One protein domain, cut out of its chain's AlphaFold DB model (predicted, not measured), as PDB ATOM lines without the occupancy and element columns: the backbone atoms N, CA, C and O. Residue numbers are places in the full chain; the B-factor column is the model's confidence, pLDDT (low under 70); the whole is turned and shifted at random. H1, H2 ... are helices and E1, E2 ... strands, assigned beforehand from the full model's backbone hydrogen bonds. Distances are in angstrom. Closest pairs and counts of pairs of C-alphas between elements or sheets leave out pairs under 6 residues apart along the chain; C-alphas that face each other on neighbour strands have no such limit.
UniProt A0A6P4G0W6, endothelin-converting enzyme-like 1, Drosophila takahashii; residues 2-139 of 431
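What this domain is: This is residues 2 to 139 of the 431 residues of the protein "endothelin-converting enzyme-like 1" of Drosophila takahashii (UniProt A0A6P4G0W6). Two long helices, H4 and H5, come in from opposite ends of the domain and overlap over their last turns, making a long ridge; H3 packs beside H4, H6 crosses H4 at nearly a right angle, and a two-stranded hairpin, E1 and E2, has its strand E2 near residues 104 to 111 of H5, while E1 is apart from H5. Little H2 packs on the last part of H4, and H1 packs on H6. The printed part has 138 residues, with six named helices and two named strands in the order H1 E1 E2 H2 H3 H4 H5 H6; it is mostly helix, and the sheet E1 - E2 is antiparallel. It is compact, with a radius of gyration of the C-alphas of 15.5 A, yet elongated, spanning 51 by 33 by 27 A.

Where its parts are: Start at the sheet: E1 is residues 15 to 18 and E2 residues 26 to 29. Find C-alpha 70 at (181.313, 110.061, 214.523); from there H4 runs 29.9 A to C-alpha 90 at (157.109, 108.345, 197.028). H5, residues 104 to 120, is 24.7 A long, and H3, residues 50 to 65, 22.7 A. H6, residues 122 to 136, runs 21.5 A and ends at C-alpha 136, (182.378, 98.426, 194.559). The short helices are H1, residues 2 to 8, and H2, residues 41 to 45.

How they stand to each other: In the hairpin E1 and E2, look for N 17 and O 27, 2.9 A apart, and N 27 and O 17, 2.7 A. The closest C-alphas of E2 and H5 are those of His 29 and Phe 107, 6.7 A. Residues 113 to 118 of H5 touch residues 83 to 90 of H4, closest at the C-alphas of Val 117 and Ala 87, 6.1 A; this helical hairpin has a shallow tilt of 34 degrees, only just short of steep, opposite ways. H4 is the hub, touching four helices. H3 makes a helical hairpin with it, C-alphas of Arg 60 and Ile 73 closest at 6.0 A, a tilt of 37 degrees, only just steep. H6 touches H4 about perpendicular, at 77 degrees, with the C-alphas of Ala 124 and Val 80 4.8 A apart. H2 touches H4, Arg 41 to Leu 88, C-alphas 5.4 A. H1 touches H6 at a shallow tilt of 15 degrees, the same way, C-alphas of Leu 5 and Leu 133 6.9 A. H3 and H5 are apart. Every O i to N i+4 pair is within hydrogen-bond range in H2, H3, H4, H5 and H6; in H1 0 of 3 are, against 3 of 4 O i to N i+3 pairs.

The domain as a whole: The C-alphas farthest apart, of Tyr 22 and Asp 71, are 51.7 A apart. The printed part has no cut; the links E2 to H2 and H4 to H5 are long. Mean pLDDT of the printed part is 84.1, with residues 20 to 22, 45 and 93 to 103 under 70.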
ATOM      1  N   SER A   2     174.168 108.933 188.101       70.94
ATOM      2  CA  SER A   2     173.711 107.548 188.366       70.94
ATOM      3  C   SER A   2     173.966 106.552 187.214       70.94
ATOM      4  O   SER A   2     174.706 105.594 187.381       70.94
ATOM      5  N   ARG A   3     173.484 106.836 185.994       76.00
ATOM      6  CA  ARG A   3     173.690 105.961 184.822       76.00
ATOM      7  C   ARG A   3     175.163 105.707 184.464       76.00
ATOM      8  O   ARG A   3     175.494 104.635 183.983       76.00
ATOM      9  N   HIS A   4     176.045 106.683 184.679       81.12
ATOM     10  CA  HIS A   4     177.470 106.523 184.374       81.12
ATOM     11  C   HIS A   4     178.189 105.667 185.417       81.12
ATOM     12  O   HIS A   4     179.139 104.979 185.072       81.12
ATOM     13  N   LEU A   5     177.733 105.689 186.671       84.94
ATOM     14  CA  LEU A   5     178.327 104.906 187.756       84.94
ATOM     15  C   LEU A   5     178.090 103.395 187.581       84.94
ATOM     16  O   LEU A   5     178.933 102.602 187.994       84.94
ATOM     17  N   LEU A   6     177.022 102.999 186.875       80.00
ATOM     18  CA  LEU A   6     176.811 101.610 186.449       80.00
ATOM     19  C   LEU A   6     177.986 101.072 185.622       80.00
ATOM     20  O   LEU A   6     178.322  99.900 185.734       80.00
ATOM     21  N   HIS A   7     178.654 101.923 184.829       83.06
ATOM     22  CA  HIS A   7     179.814 101.512 184.020       83.06
ATOM     23  C   HIS A   7     181.069 101.230 184.850       83.06
ATOM     24  O   HIS A   7     182.082 100.802 184.307       83.06
ATOM     25  N   TYR A   8     180.989 101.462 186.157       85.88
ATOM     26  CA  TYR A   8     182.032 101.195 187.134       85.88
ATOM     27  C   TYR A   8     181.587 100.153 188.175       85.88
ATOM     28  O   TYR A   8     182.217 100.021 189.218       85.88
ATOM     29  N   GLY A   9     180.496  99.419 187.918       78.44
ATOM     30  CA  GLY A   9     180.003  98.361 188.805       78.44
ATOM     31  C   GLY A   9     179.286  98.855 190.063       78.44
ATOM     32  O   GLY A   9     179.019  98.064 190.969       78.44
ATOM     33  N   ALA A  10     178.972 100.150 190.160       85.44
ATOM     34  CA  ALA A  10     178.231 100.695 191.294       85.44
ATOM     35  C   ALA A  10     176.732 100.399 191.162       85.44
ATOM     36  O   ALA A  10     176.137 100.621 190.104       85.44
ATOM     37  N   LYS A  11     176.077  99.990 192.255       82.81
ATOM     38  CA  LYS A  11     174.606  99.985 192.315       82.81
ATOM     39  C   LYS A  11     174.100 101.429 192.341       82.81
ATOM     40  O   LYS A  11     174.615 102.265 193.082       82.81
ATOM     41  N   CYS A  12     173.094 101.724 191.526       85.12
ATOM     42  CA  CYS A  12     172.690 103.095 191.211       85.12
ATOM     43  C   CYS A  12     171.184 103.326 191.390       85.12
ATOM     44  O   CYS A  12     170.437 102.413 191.724       85.12
ATOM     45  N   LEU A  13     170.730 104.562 191.150       89.00
ATOM     46  CA  LEU A  13     169.303 104.931 191.144       89.00
ATOM     47  C   LEU A  13     168.567 104.506 189.864       89.00
ATOM     48  O   LEU A  13     167.403 104.822 189.685       89.00
ATOM     49  N   ILE A  14     169.255 103.847 188.940       84.94
ATOM     50  CA  ILE A  14     168.697 103.319 187.701       84.94
ATOM     51  C   ILE A  14     169.384 101.979 187.472       84.94
ATOM     52  O   ILE A  14     170.591 101.882 187.691       84.94
ATOM     53  N   PHE A  15     168.632 100.973 187.041       81.62
ATOM     54  CA  PHE A  15     169.178  99.713 186.556       81.62
ATOM     55  C   PHE A  15     168.935  99.625 185.048       81.62
ATOM     56  O   PHE A  15     167.821  99.877 184.599       81.62
ATOM     57  N   GLU A  16     169.973  99.341 184.266       81.00
ATOM     58  CA  GLU A  16     169.906  99.240 182.803       81.00
ATOM     59  C   GLU A  16     170.481  97.887 182.396       81.00
ATOM     60  O   GLU A  16     171.614  97.570 182.759       81.00
ATOM     61  N   ILE A  17     169.709  97.118 181.637       76.69
ATOM     62  CA  ILE A  17     170.159  95.896 180.969       76.69
ATOM     63  C   ILE A  17     169.884  96.031 179.482       76.69
ATOM     64  O   ILE A  17     168.965  96.733 179.073       76.69
ATOM     65  N   THR A  18     170.666  95.368 178.646       76.50
ATOM     66  CA  THR A  18     170.388  95.331 177.212       76.50
ATOM     67  C   THR A  18     169.572  94.081 176.913       76.50
ATOM     68  O   THR A  18     170.018  92.986 177.250       76.50
ATOM     69  N   LEU A  19     168.416  94.222 176.257       73.56
ATOM     70  CA  LEU A  19     167.595  93.076 175.867       73.56
ATOM     71  C   LEU A  19     168.405  92.057 175.069       73.56
ATOM     72  O   LEU A  19     169.243  92.408 174.232       73.56
ATOM     73  N   ASP A  20     168.099  90.784 175.298       66.88
ATOM     74  CA  ASP A  20     168.785  89.700 174.614       66.88
ATOM     75  C   ASP A  20     168.404  89.612 173.145       66.88
ATOM     76  O   ASP A  20     169.213  89.128 172.366       66.88
ATOM     77  N   SER A  21     167.222  90.077 172.742       66.06
ATOM     78  CA  SER A  21     166.722  89.965 171.373       66.06
ATOM     79  C   SER A  21     166.943  91.233 170.551       66.06
ATOM     80  O   SER A  21     166.761  92.345 171.041       66.06
ATOM     81  N   TYR A  22     167.288  91.072 169.267       65.06
ATOM     82  CA  TYR A  22     167.353  92.185 168.310       65.06
ATOM     83  C   TYR A  22     166.022  92.976 168.305       65.06
ATOM     84  O   TYR A  22     164.971  92.340 168.182       65.06
ATOM     85  N   PRO A  23     166.032  94.328 168.371       72.31
ATOM     86  CA  PRO A  23     167.171  95.228 168.140       72.31
ATOM     87  C   PRO A  23     168.066  95.532 169.358       72.31
ATOM     88  O   PRO A  23     168.849  96.477 169.308       72.31
ATOM     89  N   PHE A  24     168.025  94.700 170.402       75.31
ATOM     90  CA  PHE A  24     168.842  94.803 171.617       75.31
ATOM     91  C   PHE A  24     168.632  96.147 172.321       75.31
ATOM     92  O   PHE A  24     169.587  96.872 172.616       75.31
ATOM     93  N   GLU A  25     167.367  96.519 172.516       77.31
ATOM     94  CA  GLU A  25     167.022  97.788 173.153       77.31
ATOM     95  C   GLU A  25     167.458  97.786 174.624       77.31
ATOM     96  O   GLU A  25     167.402  96.746 175.288       77.31
ATOM     97  N   PRO A  26     167.908  98.934 175.156       77.81
ATOM     98  CA  PRO A  26     168.156  99.061 176.577       77.81
ATOM     99  C   PRO A  26     166.821  99.009 177.317       77.81
ATOM    100  O   PRO A  26     165.915  99.802 177.063       77.81
ATOM    101  N   LEU A  27     166.728  98.094 178.264       76.44
ATOM    102  CA  LEU A  27     165.635  97.999 179.200       76.44
ATOM    103  C   LEU A  27     166.059  98.623 180.523       76.44
ATOM    104  O   LEU A  27     167.144  98.355 181.043       76.44
ATOM    105  N   VAL A  28     165.206  99.498 181.043       78.69
ATOM    106  CA  VAL A  28     165.513 100.285 182.231       78.69
ATOM    107  C   VAL A  28     164.493  99.990 183.318       78.69
ATOM    108  O   VAL A  28     163.292  99.946 183.061       78.69
ATOM    109  N   HIS A  29     164.986  99.784 184.534       76.81
ATOM    110  CA  HIS A  29     164.183  99.389 185.680       76.81
ATOM    111  C   HIS A  29     164.477 100.224 186.915       76.81
ATOM    112  O   HIS A  29     165.548 100.823 187.081       76.81
ATOM    113  N   THR A  30     163.511 100.187 187.829       81.12
ATOM    114  CA  THR A  30     163.712 100.603 189.212       81.12
ATOM    115  C   THR A  30     164.781  99.724 189.867       81.12
ATOM    116  O   THR A  30     164.645  98.499 189.850       81.12
ATOM    117  N   PRO A  31     165.827 100.305 190.469       83.25
ATOM    118  CA  PRO A  31     166.845  99.550 191.177       83.25
ATOM    119  C   PRO A  31     166.324  99.063 192.533       83.25
ATOM    120  O   PRO A  31     165.360  99.593 193.092       83.25
ATOM    121  N   HIS A  32     167.051  98.124 193.126       84.88
ATOM    122  CA  HIS A  32     166.933  97.843 194.550       84.88
ATOM    123  C   HIS A  32     167.731  98.873 195.356       84.88
ATOM    124  O   HIS A  32     168.909  99.103 195.081       84.88
ATOM    125  N   LEU A  33     167.098  99.488 196.360       88.44
ATOM    126  CA  LEU A  33     167.779 100.388 197.291       88.44
ATOM    127  C   LEU A  33     168.334  99.619 198.485       88.44
ATOM    128  O   LEU A  33     167.696  98.702 198.998       88.44
ATOM    129  N   GLY A  34     169.506 100.038 198.945       89.56
ATOM    130  CA  GLY A  34     170.209  99.444 200.072       89.56
ATOM    131  C   GLY A  34     171.716  99.514 199.868       89.56
ATOM    132  O   GLY A  34     172.188  99.663 198.743       89.56
ATOM    133  N   PHE A  35     172.459  99.404 200.962       89.25
ATOM    134  CA  PHE A  35     173.916  99.328 200.945       89.25
ATOM    135  C   PHE A  35     174.356  97.864 200.788       89.25
ATOM    136  O   PHE A  35     174.853  97.467 199.736       89.25
ATOM    137  N   GLU A  36     174.045  97.026 201.779       84.94
ATOM    138  CA  GLU A  36     174.371  95.590 201.780       84.94
ATOM    139  C   GLU A  36     173.121  94.715 201.629       84.94
ATOM    140  O   GLU A  36     173.134  93.725 200.902       84.94
ATOM    141  N   SER A  37     172.004  95.123 202.241       86.25
ATOM    142  CA  SER A  37     170.719  94.423 202.144       86.25
ATOM    143  C   SER A  37     169.699  95.264 201.395       86.25
ATOM    144  O   SER A  37     169.604  96.471 201.614       86.25
ATOM    145  N   ILE A  38     168.867  94.615 200.582       87.62
ATOM    146  CA  ILE A  38     167.750  95.274 199.900       87.62
ATOM    147  C   ILE A  38     166.743  95.776 200.940       87.62
ATOM    148  O   ILE A  38     166.373  95.059 201.873       87.62
ATOM    149  N   LEU A  39     166.307  97.022 200.778       86.25
ATOM    150  CA  LEU A  39     165.250  97.640 201.561       86.25
ATOM    151  C   LEU A  39     163.930  97.590 200.793       86.25
ATOM    152  O   LEU A  39     163.864  97.899 199.606       86.25
ATOM    153  N   GLN A  40     162.872  97.233 201.509       82.62
ATOM    154  CA  GLN A  40     161.491  97.267 201.032       82.62
ATOM    155  C   GLN A  40     160.703  98.260 201.876       82.62
ATOM    156  O   GLN A  40     161.087  98.536 203.011       82.62
ATOM    157  N   ARG A  41     159.598  98.783 201.346       79.56
ATOM    158  CA  ARG A  41     158.792  99.815 202.014       79.56
ATOM    159  C   ARG A  41     158.449  99.452 203.465       79.56
ATOM    160  O   ARG A  41     158.722 100.244 204.368       79.56
ATOM    161  N   ASP A  42     157.980  98.228 203.683       73.69
ATOM    162  CA  ASP A  42     157.566  97.724 205.000       73.69
ATOM    163  C   ASP A  42     158.747  97.617 205.979       73.69
ATOM    164  O   ASP A  42     158.615  97.847 207.177       73.69
ATOM    165  N   ASN A  43     159.951  97.376 205.457       71.06
ATOM    166  CA  ASN A  43     161.165  97.245 206.257       71.06
ATOM    167  C   ASN A  43     161.699  98.595 206.760       71.06
ATOM    168  O   ASN A  43     162.519  98.626 207.680       71.06
ATOM    169  N   VAL A  44     161.301  99.719 206.161       70.12
ATOM    170  CA  VAL A  44     161.898 101.034 206.462       70.12
ATOM    171  C   VAL A  44     160.966 101.924 207.294       70.12
ATOM    172  O   VAL A  44     161.455 102.847 207.957       70.12
ATOM    173  N   ALA A  45     159.664 101.611 207.334       69.25
ATOM    174  CA  ALA A  45     158.648 102.362 208.074       69.25
ATOM    175  C   ALA A  45     158.980 102.486 209.573       69.25
ATOM    176  O   ALA A  45     159.059 103.599 210.089       69.25
ATOM    177  N   ASP A  46     159.318 101.375 210.230       70.25
ATOM    178  CA  ASP A  46     159.504 101.363 211.688       70.25
ATOM    179  C   ASP A  46     160.972 101.516 212.122       70.25
ATOM    180  O   ASP A  46     161.279 101.620 213.306       70.25
ATOM    181  N   GLY A  47     161.924 101.495 211.179       71.31
ATOM    182  CA  GLY A  47     163.362 101.613 211.472       71.31
ATOM    183  C   GLY A  47     163.965 100.476 212.315       71.31
ATOM    184  O   GLY A  47     165.132 100.551 212.697       71.31
ATOM    185  N   VAL A  48     163.200  99.420 212.602       78.12
ATOM    186  CA  VAL A  48     163.619  98.282 213.442       78.12
ATOM    187  C   VAL A  48     163.878  97.000 212.654       78.12
ATOM    188  O   VAL A  48     164.405  96.035 213.217       78.12
ATOM    189  N   SER A  49     163.549  96.970 211.359       84.88
ATOM    190  CA  SER A  49     163.759  95.773 210.542       84.88
ATOM    191  C   SER A  49     165.233  95.363 210.522       84.88
ATOM    192  O   SER A  49     166.147  96.180 210.690       84.88
ATOM    193  N   PHE A  50     165.470  94.070 210.311       86.81
ATOM    194  CA  PHE A  50     166.821  93.540 210.168       86.81
ATOM    195  C   PHE A  50     167.583  94.255 209.044       86.81
ATOM    196  O   PHE A  50     168.674  94.765 209.283       86.81
ATOM    197  N   ALA A  51     166.970  94.388 207.864       87.12
ATOM    198  CA  ALA A  51     167.584  95.048 206.716       87.12
ATOM    199  C   ALA A  51     167.926  96.521 207.000       87.12
ATOM    200  O   ALA A  51     169.000  96.989 206.623       87.12
ATOM    201  N   PHE A  52     167.057  97.258 207.701       89.25
ATOM    202  CA  PHE A  52     167.325  98.648 208.078       89.25
ATOM    203  C   PHE A  52     168.519  98.757 209.036       89.25
ATOM    204  O   PHE A  52     169.444  99.533 208.792       89.25
ATOM    205  N   ARG A  53     168.529  97.949 210.105       90.31
ATOM    206  CA  ARG A  53     169.616  97.944 211.098       90.31
ATOM    207  C   ARG A  53     170.942  97.493 210.496       90.31
ATOM    208  O   ARG A  53     171.967  98.104 210.790       90.31
ATOM    209  N   LEU A  54     170.915  96.480 209.631       90.62
ATOM    210  CA  LEU A  54     172.098  95.979 208.941       90.62
ATOM    211  C   LEU A  54     172.704  97.064 208.047       90.62
ATOM    212  O   LEU A  54     173.871  97.398 208.217       90.62
ATOM    213  N   ASN A  55     171.904  97.691 207.178       92.06
ATOM    214  CA  ASN A  55     172.385  98.782 206.327       92.06
ATOM    215  C   ASN A  55     172.953  99.951 207.143       92.06
ATOM    216  O   ASN A  55     174.022 100.459 206.814       92.06
ATOM    217  N   ARG A  56     172.282 100.355 208.233       93.88
ATOM    218  CA  ARG A  56     172.781 101.408 209.130       93.88
ATOM    219  C   ARG A  56     174.139 101.040 209.724       93.88
ATOM    220  O   ARG A  56     175.061 101.847 209.677       93.88
ATOM    221  N   SER A  57     174.254  99.839 210.283       92.94
ATOM    222  CA  SER A  57     175.491  99.351 210.901       92.94
ATOM    223  C   SER A  57     176.640  99.311 209.894       92.94
ATOM    224  O   SER A  57     177.724  99.821 210.163       92.94
ATOM    225  N   ARG A  58     176.376  98.779 208.697       91.62
ATOM    226  CA  ARG A  58     177.374  98.589 207.642       91.62
ATOM    227  C   ARG A  58     177.859  99.894 207.035       91.62
ATOM    228  O   ARG A  58     179.065 100.074 206.926       91.62
ATOM    229  N   MET A  59     176.963 100.841 206.747       94.31
ATOM    230  CA  MET A  59     177.373 102.181 206.310       94.31
ATOM    231  C   MET A  59     178.258 102.860 207.358       94.31
ATOM    232  O   MET A  59     179.290 103.426 207.014       94.31
ATOM    233  N   ARG A  60     177.901 102.762 208.645       95.19
ATOM    234  CA  ARG A  60     178.700 103.348 209.730       95.19
ATOM    235  C   ARG A  60     180.083 102.711 209.818       95.19
ATOM    236  O   ARG A  60     181.069 103.437 209.808       95.19
ATOM    237  N   GLN A  61     180.154 101.381 209.851       91.69
ATOM    238  CA  GLN A  61     181.417 100.637 209.873       91.69
ATOM    239  C   GLN A  61     182.295 100.985 208.663       91.69
ATOM    240  O   GLN A  61     183.497 101.206 208.803       91.69
ATOM    241  N   TYR A  62     181.692 101.079 207.479       91.94
ATOM    242  CA  TYR A  62     182.403 101.428 206.257       91.94
ATOM    243  C   TYR A  62     182.957 102.855 206.316       91.94
ATOM    244  O   TYR A  62     184.145 103.064 206.091       91.94
ATOM    245  N   LEU A  63     182.147 103.836 206.716       93.75
ATOM    246  CA  LEU A  63     182.581 105.228 206.870       93.75
ATOM    247  C   LEU A  63     183.658 105.403 207.956       93.75
ATOM    248  O   LEU A  63     184.545 106.243 207.802       93.75
ATOM    249  N   GLN A  64     183.633 104.590 209.018       93.62
ATOM    250  CA  GLN A  64     184.687 104.561 210.043       93.62
ATOM    251  C   GLN A  64     186.046 104.158 209.459       93.62
ATOM    252  O   GLN A  64     187.071 104.667 209.909       93.62
ATOM    253  N   SER A  65     186.077 103.302 208.430       91.12
ATOM    254  CA  SER A  65     187.333 102.902 207.777       91.12
ATOM    255  C   SER A  65     188.053 104.070 207.083       91.12
ATOM    256  O   SER A  65     189.279 104.062 206.976       91.12
ATOM    257  N   PHE A  66     187.311 105.120 206.713       90.88
ATOM    258  CA  PHE A  66     187.841 106.379 206.177       90.88
ATOM    259  C   PHE A  66     188.194 107.399 207.269       90.88
ATOM    260  O   PHE A  66     188.476 108.553 206.958       90.88
ATOM    261  N   GLN A  67     188.171 106.990 208.544       94.38
ATOM    262  CA  GLN A  67     188.530 107.820 209.699       94.38
ATOM    263  C   GLN A  67     187.678 109.094 209.817       94.38
ATOM    264  O   GLN A  67     188.134 110.128 210.305       94.38
ATOM    265  N   LEU A  68     186.420 109.028 209.368       94.19
ATOM    266  CA  LEU A  68     185.475 110.127 209.529       94.19
ATOM    267  C   LEU A  68     185.055 110.267 211.002       94.19
ATOM    268  O   LEU A  68     184.927 109.261 211.706       94.19
ATOM    269  N   PRO A  69     184.805 111.494 211.485       97.00
ATOM    270  CA  PRO A  69     184.360 111.699 212.855       97.00
ATOM    271  C   PRO A  69     182.906 111.228 213.031       97.00
ATOM    272  O   PRO A  69     182.096 111.269 212.101       97.00
ATOM    273  N   GLU A  70     182.579 110.750 214.232       96.88
ATOM    274  CA  GLU A  70     181.313 110.061 214.523       96.88
ATOM    275  C   GLU A  70     180.068 110.918 214.228       96.88
ATOM    276  O   GLU A  70     179.068 110.407 213.727       96.88
ATOM    277  N   ASP A  71     180.137 112.230 214.450       97.19
ATOM    278  CA  ASP A  71     179.066 113.173 214.113       97.19
ATOM    279  C   ASP A  71     178.785 113.211 212.601       97.19
ATOM    280  O   ASP A  71     177.625 113.209 212.177       97.19
ATOM    281  N   LYS A  72     179.835 113.169 211.770       97.19
ATOM    282  CA  LYS A  72     179.704 113.083 210.309       97.19
ATOM    283  C   LYS A  72     179.181 111.729 209.872       97.19
ATOM    284  O   LYS A  72     178.308 111.678 209.009       97.19
ATOM    285  N   ILE A  73     179.652 110.647 210.484       97.44
ATOM    286  CA  ILE A  73     179.165 109.297 210.186       97.44
ATOM    287  C   ILE A  73     177.669 109.186 210.485       97.44
ATOM    288  O   ILE A  73     176.911 108.695 209.645       97.44
ATOM    289  N   ALA A  74     177.229 109.667 211.650       97.06
ATOM    290  CA  ALA A  74     175.821 109.702 212.025       97.06
ATOM    291  C   ALA A  74     175.003 110.549 211.042       97.06
ATOM    292  O   ALA A  74     174.020 110.057 210.491       97.06
ATOM    293  N   SER A  75     175.456 111.772 210.745       97.50
ATOM    294  CA  SER A  75     174.782 112.684 209.814       97.50
ATOM    295  C   SER A  75     174.624 112.090 208.409       97.50
ATOM    296  O   SER A  75     173.519 112.100 207.862       97.50
ATOM    297  N   VAL A  76     175.691 111.519 207.838       97.62
ATOM    298  CA  VAL A  76     175.659 110.885 206.510       97.62
ATOM    299  C   VAL A  76     174.723 109.681 206.510       97.62
ATOM    300  O   VAL A  76     173.865 109.563 205.636       97.62
ATOM    301  N   THR A  77     174.865 108.798 207.500       96.69
ATOM    302  CA  THR A  77     174.073 107.566 207.582       96.69
ATOM    303  C   THR A  77     172.586 107.877 207.727       96.69
ATOM    304  O   THR A  77     171.763 107.324 206.998       96.69
ATOM    305  N   ASP A  78     172.226 108.776 208.641       96.00
ATOM    306  CA  ASP A  78     170.831 109.122 208.897       96.00
ATOM    307  C   ASP A  78     170.217 109.867 207.700       96.00
ATOM    308  O   ASP A  78     169.067 109.601 207.343       96.00
ATOM    309  N   GLY A  79     170.997 110.709 207.010       97.38
ATOM    310  CA  GLY A  79     170.589 111.344 205.756       97.38
ATOM    311  C   GLY A  79     170.282 110.329 204.650       97.38
ATOM    312  O   GLY A  79     169.230 110.403 204.016       97.38
ATOM    313  N   VAL A  80     171.151 109.335 204.444       96.75
ATOM    314  CA  VAL A  80     170.935 108.268 203.447       96.75
ATOM    315  C   VAL A  80     169.711 107.414 203.791       96.75
ATOM    316  O   VAL A  80     168.911 107.098 202.911       96.75
ATOM    317  N   LEU A  81     169.500 107.088 205.068       94.50
ATOM    318  CA  LEU A  81     168.311 106.350 205.509       94.50
ATOM    319  C   LEU A  81     167.020 107.165 205.336       94.50
ATOM    320  O   LEU A  81     165.987 106.601 204.967       94.50
ATOM    321  N   ALA A  82     167.062 108.480 205.568       94.69
ATOM    322  CA  ALA A  82     165.940 109.377 205.296       94.69
ATOM    323  C   ALA A  82     165.624 109.440 203.793       94.69
ATOM    324  O   ALA A  82     164.458 109.324 203.408       94.69
ATOM    325  N   PHE A  83     166.655 109.520 202.948       95.50
ATOM    326  CA  PHE A  83     166.514 109.413 201.499       95.50
ATOM    327  C   PHE A  83     165.852 108.088 201.086       95.50
ATOM    328  O   PHE A  83     164.891 108.105 200.316       95.50
ATOM    329  N   TYR A  84     166.299 106.945 201.619       93.38
ATOM    330  CA  TYR A  84     165.693 105.646 201.303       93.38
ATOM    331  C   TYR A  84     164.213 105.579 201.681       93.38
ATOM    332  O   TYR A  84     163.411 105.087 200.888       93.38
ATOM    333  N   ARG A  85     163.835 106.090 202.862       91.50
ATOM    334  CA  ARG A  85     162.427 106.173 203.294       91.50
ATOM    335  C   ARG A  85     161.579 106.945 202.298       91.50
ATOM    336  O   ARG A  85     160.511 106.480 201.904       91.50
ATOM    337  N   ASP A  86     162.062 108.113 201.897       93.00
ATOM    338  CA  ASP A  86     161.352 108.994 200.979       93.00
ATOM    339  C   ASP A  86     161.230 108.359 199.585       93.00
ATOM    340  O   ASP A  86     160.136 108.297 199.024       93.00
ATOM    341  N   ALA A  87     162.318 107.781 199.069       92.00
ATOM    342  CA  ALA A  87     162.335 107.088 197.784       92.00
ATOM    343  C   ALA A  87     161.374 105.887 197.754       92.00
ATOM    344  O   ALA A  87     160.579 105.765 196.823       92.00
ATOM    345  N   LEU A  88     161.392 105.034 198.784       88.88
ATOM    346  CA  LEU A  88     160.513 103.861 198.888       88.88
ATOM    347  C   LEU A  88     159.041 104.219 199.112       88.88
ATOM    348  O   LEU A  88     158.161 103.425 198.795       88.88
ATOM    349  N   THR A  89     158.762 105.397 199.666       88.25
ATOM    350  CA  THR A  89     157.386 105.851 199.901       88.25
ATOM    351  C   THR A  89     156.803 106.541 198.672       88.25
ATOM    352  O   THR A  89     155.634 106.332 198.353       88.25
ATOM    353  N   ASN A  90     157.608 107.364 197.992       87.12
ATOM    354  CA  ASN A  90     157.109 108.345 197.028       87.12
ATOM    355  C   ASN A  90     157.505 108.078 195.573       87.12
ATOM    356  O   ASN A  90     156.871 108.632 194.677       87.12
ATOM    357  N   ALA A  91     158.521 107.252 195.320       81.00
ATOM    358  CA  ALA A  91     159.019 107.004 193.968       81.00
ATOM    359  C   ALA A  91     159.007 105.525 193.577       81.00
ATOM    360  O   ALA A  91     158.614 105.190 192.463       81.00
ATOM    361  N   ILE A  92     159.389 104.631 194.487       77.81
ATOM    362  CA  ILE A  92     159.422 103.194 194.220       77.81
ATOM    363  C   ILE A  92     158.077 102.596 194.616       77.81
ATOM    364  O   ILE A  92     157.810 102.322 195.785       77.81
ATOM    365  N   LYS A  93     157.230 102.347 193.618       68.94
ATOM    366  CA  LYS A  93     156.124 101.403 193.768       68.94
ATOM    367  C   LYS A  93     156.714 100.009 193.627       68.94
ATOM    368  O   LYS A  93     156.895  99.521 192.522       68.94
ATOM    369  N   TRP A  94     157.111  99.409 194.743       55.88
ATOM    370  CA  TRP A  94     157.560  98.026 194.710       55.88
ATOM    371  C   TRP A  94     156.339  97.119 194.573       55.88
ATOM    372  O   TRP A  94     155.522  97.042 195.489       55.88
ATOM    373  N   ASN A  95     156.226  96.450 193.431       53.53
ATOM    374  CA  ASN A  95     155.408  95.261 193.292       53.53
ATOM    375  C   ASN A  95     156.374  94.064 193.227       53.53
ATOM    376  O   ASN A  95     157.191  94.018 192.306       53.53
ATOM    377  N   PRO A  96     156.308  93.094 194.160       43.56
ATOM    378  CA  PRO A  96     157.089  91.853 194.069       43.56
ATOM    379  C   PRO A  96     156.861  91.097 192.756       43.56
ATOM    380  O   PRO A  96     157.634  90.204 192.420       43.56
ATOM    381  N   TYR A  97     155.785  91.446 192.049       44.47
ATOM    382  CA  TYR A  97     155.271  90.770 190.873       44.47
ATOM    383  C   TYR A  97     155.298  91.626 189.605       44.47
ATOM    384  O   TYR A  97     154.783  91.173 188.583       44.47
ATOM    385  N   ASP A  98     155.880  92.835 189.636       50.12
ATOM    386  CA  ASP A  98     156.152  93.551 188.387       50.12
ATOM    387  C   ASP A  98     157.243  92.772 187.658       50.12
ATOM    388  O   ASP A  98     158.433  92.849 187.967       50.12
ATOM    389  N   SER A  99     156.779  91.956 186.711       46.03
ATOM    390  CA  SER A  99     157.592  91.274 185.720       46.03
ATOM    391  C   SER A  99     158.619  92.243 185.149       46.03
ATOM    392  O   SER A  99     158.353  93.440 185.070       46.03
ATOM    393  N   TRP A 100     159.753  91.700 184.725       45.72
ATOM    394  CA  TRP A 100     160.939  92.321 184.132       45.72
ATOM    395  C   TRP A 100     160.715  93.305 182.964       45.72
ATOM    396  O   TRP A 100     161.618  93.499 182.173       45.72
ATOM    397  N   ALA A 101     159.553  93.927 182.801       49.53
ATOM    398  CA  ALA A 101     159.227  94.946 181.822       49.53
ATOM    399  C   ALA A 101     158.289  95.988 182.461       49.53
ATOM    400  O   ALA A 101     157.070  95.893 182.344       49.53
ATOM    401  N   GLN A 102     158.854  97.008 183.118       57.59
ATOM    402  CA  GLN A 102     158.104  98.250 183.332       57.59
ATOM    403  C   GLN A 102     157.851  98.866 181.961       57.59
ATOM    404  O   GLN A 102     158.780  98.994 181.155       57.59
ATOM    405  N   ASN A 103     156.607  99.240 181.672       66.31
ATOM    406  CA  ASN A 103     156.353  99.980 180.442       66.31
ATOM    407  C   ASN A 103     157.039 101.361 180.531       66.31
ATOM    408  O   ASN A 103     157.299 101.888 181.617       66.31
ATOM    409  N   ALA A 104     157.343 101.969 179.383       72.88
ATOM    410  CA  ALA A 104     158.077 103.238 179.349       72.88
ATOM    411  C   ALA A 104     157.400 104.356 180.171       72.88
ATOM    412  O   ALA A 104     158.081 105.230 180.701       72.88
ATOM    413  N   SER A 105     156.070 104.322 180.305       76.94
ATOM    414  CA  SER A 105     155.298 105.303 181.077       76.94
ATOM    415  C   SER A 105     155.551 105.186 182.584       76.94
ATOM    416  O   SER A 105     155.827 106.186 183.248       76.94
ATOM    417  N   GLU A 106     155.532 103.968 183.125       77.38
ATOM    418  CA  GLU A 106     155.824 103.688 184.536       77.38
ATOM    419  C   GLU A 106     157.252 104.068 184.904       77.38
ATOM    420  O   GLU A 106     157.476 104.715 185.930       77.38
ATOM    421  N   PHE A 107     158.213 103.737 184.040       81.12
ATOM    422  CA  PHE A 107     159.602 104.119 184.263       81.12
ATOM    423  C   PHE A 107     159.790 105.645 184.212       81.12
ATOM    424  O   PHE A 107     160.495 106.212 185.047       81.12
ATOM    425  N   ASN A 108     159.121 106.342 183.288       84.06
ATOM    426  CA  ASN A 108     159.158 107.806 183.234       84.06
ATOM    427  C   ASN A 108     158.596 108.436 184.516       84.06
ATOM    428  O   ASN A 108     159.207 109.356 185.064       84.06
ATOM    429  N   LEU A 109     157.484 107.905 185.034       85.50
ATOM    430  CA  LEU A 109     156.911 108.346 186.305       85.50
ATOM    431  C   LEU A 109     157.871 108.088 187.476       85.50
ATOM    432  O   LEU A 109     158.037 108.949 188.340       85.50
ATOM    433  N   TYR A 110     158.536 106.929 187.497       88.44
ATOM    434  CA  TYR A 110     159.580 106.635 188.478       88.44
ATOM    435  C   TYR A 110     160.707 107.673 188.431       88.44
ATOM    436  O   TYR A 110     161.081 108.220 189.470       88.44
ATOM    437  N   VAL A 111     161.232 107.977 187.240       88.06
ATOM    438  CA  VAL A 111     162.311 108.958 187.060       88.06
ATOM    439  C   VAL A 111     161.878 110.341 187.543       88.06
ATOM    440  O   VAL A 111     162.635 111.006 188.252       88.06
ATOM    441  N   GLU A 112     160.660 110.770 187.213       90.19
ATOM    442  CA  GLU A 112     160.100 112.038 187.683       90.19
ATOM    443  C   GLU A 112     160.051 112.093 189.216       90.19
ATOM    444  O   GLU A 112     160.609 113.009 189.829       90.19
ATOM    445  N   LYS A 113     159.478 111.066 189.851       92.50
ATOM    446  CA  LYS A 113     159.361 110.991 191.314       92.50
ATOM    447  C   LYS A 113     160.716 110.885 192.005       92.50
ATOM    448  O   LYS A 113     160.947 111.543 193.020       92.50
ATOM    449  N   MET A 114     161.653 110.121 191.451       92.44
ATOM    450  CA  MET A 114     163.017 110.056 191.978       92.44
ATOM    451  C   MET A 114     163.753 111.380 191.851       92.44
ATOM    452  O   MET A 114     164.537 111.710 192.740       92.44
ATOM    453  N   ASN A 115     163.509 112.158 190.797       92.94
ATOM    454  CA  ASN A 115     164.076 113.498 190.679       92.94
ATOM    455  C   ASN A 115     163.526 114.428 191.772       92.94
ATOM    456  O   ASN A 115     164.291 115.193 192.356       92.94
ATOM    457  N   GLU A 116     162.234 114.345 192.097       95.31
ATOM    458  CA  GLU A 116     161.633 115.096 193.211       95.31
ATOM    459  C   GLU A 116     162.219 114.690 194.572       95.31
ATOM    460  O   GLU A 116     162.566 115.551 195.381       95.31
ATOM    461  N   VAL A 117     162.369 113.386 194.828       95.06
ATOM    462  CA  VAL A 117     163.023 112.874 196.045       95.06
ATOM    463  C   VAL A 117     164.482 113.337 196.104       95.06
ATOM    464  O   VAL A 117     164.927 113.852 197.125       95.06
ATOM    465  N   SER A 118     165.222 113.232 195.001       95.25
ATOM    466  CA  SER A 118     166.639 113.612 194.954       95.25
ATOM    467  C   SER A 118     166.850 115.105 195.203       95.25
ATOM    468  O   SER A 118     167.819 115.482 195.854       95.25
ATOM    469  N   LYS A 119     165.922 115.960 194.752       96.56
ATOM    470  CA  LYS A 119     165.936 117.402 195.054       96.56
ATOM    471  C   LYS A 119     165.713 117.706 196.537       96.56
ATOM    472  O   LYS A 119     166.236 118.702 197.021       96.56
ATOM    473  N   ARG A 120     164.952 116.869 197.252       97.38
ATOM    474  CA  ARG A 120     164.746 116.991 198.707       97.38
ATOM    475  C   ARG A 120     165.937 116.472 199.519       97.38
ATOM    476  O   ARG A 120     166.141 116.934 200.635       97.38
ATOM    477  N   HIS A 121     166.735 115.568 198.945       97.38
ATOM    478  CA  HIS A 121     167.851 114.886 199.615       97.38
ATOM    479  C   HIS A 121     169.184 114.966 198.840       97.38
ATOM    480  O   HIS A 121     169.821 113.932 198.627       97.38
ATOM    481  N   PRO A 122     169.645 116.149 198.394       96.56
ATOM    482  CA  PRO A 122     170.760 116.244 197.449       96.56
ATOM    483  C   PRO A 122     172.074 115.677 198.008       96.56
ATOM    484  O   PRO A 122     172.742 114.886 197.341       96.56
ATOM    485  N   GLU A 123     172.418 116.023 199.251       96.88
ATOM    486  CA  GLU A 123     173.637 115.537 199.910       96.88
ATOM    487  C   GLU A 123     173.569 114.037 200.200       96.88
ATOM    488  O   GLU A 123     174.525 113.309 199.947       96.88
ATOM    489  N   ALA A 124     172.423 113.544 200.677       97.06
ATOM    490  CA  ALA A 124     172.242 112.126 200.964       97.06
ATOM    491  C   ALA A 124     172.326 111.270 199.692       97.06
ATOM    492  O   ALA A 124     172.950 110.212 199.714       97.06
ATOM    493  N   VAL A 125     171.769 111.734 198.568       95.50
ATOM    494  CA  VAL A 125     171.905 111.048 197.275       95.50
ATOM    495  C   VAL A 125     173.359 111.021 196.813       95.50
ATOM    496  O   VAL A 125     173.834 109.975 196.367       95.50
ATOM    497  N   ALA A 126     174.080 112.138 196.933       95.06
ATOM    498  CA  ALA A 126     175.496 112.197 196.579       95.06
ATOM    499  C   ALA A 126     176.332 111.243 197.447       95.06
ATOM    500  O   ALA A 126     177.096 110.444 196.908       95.06
ATOM    501  N   ASN A 127     176.123 111.264 198.766       95.62
ATOM    502  CA  ASN A 127     176.808 110.385 199.708       95.62
ATOM    503  C   ASN A 127     176.490 108.911 199.449       95.62
ATOM    504  O   ASN A 127     177.400 108.090 199.431       95.62
ATOM    505  N   TYR A 128     175.224 108.570 199.194       94.88
ATOM    506  CA  TYR A 128     174.832 107.210 198.834       94.88
ATOM    507  C   TYR A 128     175.556 106.735 197.572       94.88
ATOM    508  O   TYR A 128     176.199 105.691 197.593       94.88
ATOM    509  N   LEU A 129     175.500 107.510 196.486       93.50
ATOM    510  CA  LEU A 129     176.132 107.136 195.218       93.50
ATOM    511  C   LEU A 129     177.659 107.042 195.334       93.50
ATOM    512  O   LEU A 129     178.255 106.135 194.755       93.50
ATOM    513  N   ALA A 130     178.287 107.940 196.096       93.00
ATOM    514  CA  ALA A 130     179.718 107.889 196.371       93.00
ATOM    515  C   ALA A 130     180.092 106.647 197.190       93.00
ATOM    516  O   ALA A 130     181.026 105.939 196.822       93.00
ATOM    517  N   MET A 131     179.338 106.341 198.252       92.56
ATOM    518  CA  MET A 131     179.554 105.132 199.046       92.56
ATOM    519  C   MET A 131     179.387 103.872 198.202       92.56
ATOM    520  O   MET A 131     180.253 103.013 198.277       92.56
ATOM    521  N   MET A 132     178.344 103.767 197.370       90.69
ATOM    522  CA  MET A 132     178.150 102.594 196.506       90.69
ATOM    523  C   MET A 132     179.277 102.424 195.490       90.69
ATOM    524  O   MET A 132     179.695 101.300 195.240       90.69
ATOM    525  N   LEU A 133     179.780 103.521 194.918       90.69
ATOM    526  CA  LEU A 133     180.918 103.475 194.002       90.69
ATOM    527  C   LEU A 133     182.190 103.006 194.710       90.69
ATOM    528  O   LEU A 133     182.838 102.075 194.244       90.69
ATOM    529  N   LEU A 134     182.543 103.649 195.826       90.00
ATOM    530  CA  LEU A 134     183.741 103.298 196.587       90.00
ATOM    531  C   LEU A 134     183.657 101.862 197.097       90.00
ATOM    532  O   LEU A 134     184.643 101.141 197.035       90.00
ATOM    533  N   TYR A 135     182.474 101.455 197.557       87.62
ATOM    534  CA  TYR A 135     182.234 100.105 198.035       87.62
ATOM    535  C   TYR A 135     182.472  99.077 196.935       87.62
ATOM    536  O   TYR A 135     183.111  98.082 197.213       87.62
ATOM    537  N   SER A 136     182.069  99.326 195.683       85.31
ATOM    538  CA  SER A 136     182.378  98.426 194.559       85.31
ATOM    539  C   SER A 136     183.879  98.279 194.269       85.31
ATOM    540  O   SER A 136     184.276  97.319 193.615       85.31
ATOM    541  N   PHE A 137     184.713  99.215 194.726       86.56
ATOM    542  CA  PHE A 137     186.165  99.190 194.536       86.56
ATOM    543  C   PHE A 137     186.936  98.643 195.735       86.56
ATOM    544  O   PHE A 137     188.156  98.510 195.652       86.56
ATOM    545  N   ASP A 138     186.267  98.352 196.846       83.50
ATOM    546  CA  ASP A 138     186.945  97.811 198.014       83.50
ATOM    547  C   ASP A 138     187.297  96.330 197.772       83.50
ATOM    548  O   ASP A 138     186.511  95.556 197.241       83.50
ATOM    549  N   ALA A 139     188.504  95.901 198.122       70.50
ATOM    550  CA  ALA A 139     188.867  94.484 198.036       70.50
ATOM    551  C   ALA A 139     188.364  93.691 199.260       70.50
ATOM    552  O   ALA A 139     188.341  92.466 199.241       70.50
TER     553      ALA A 139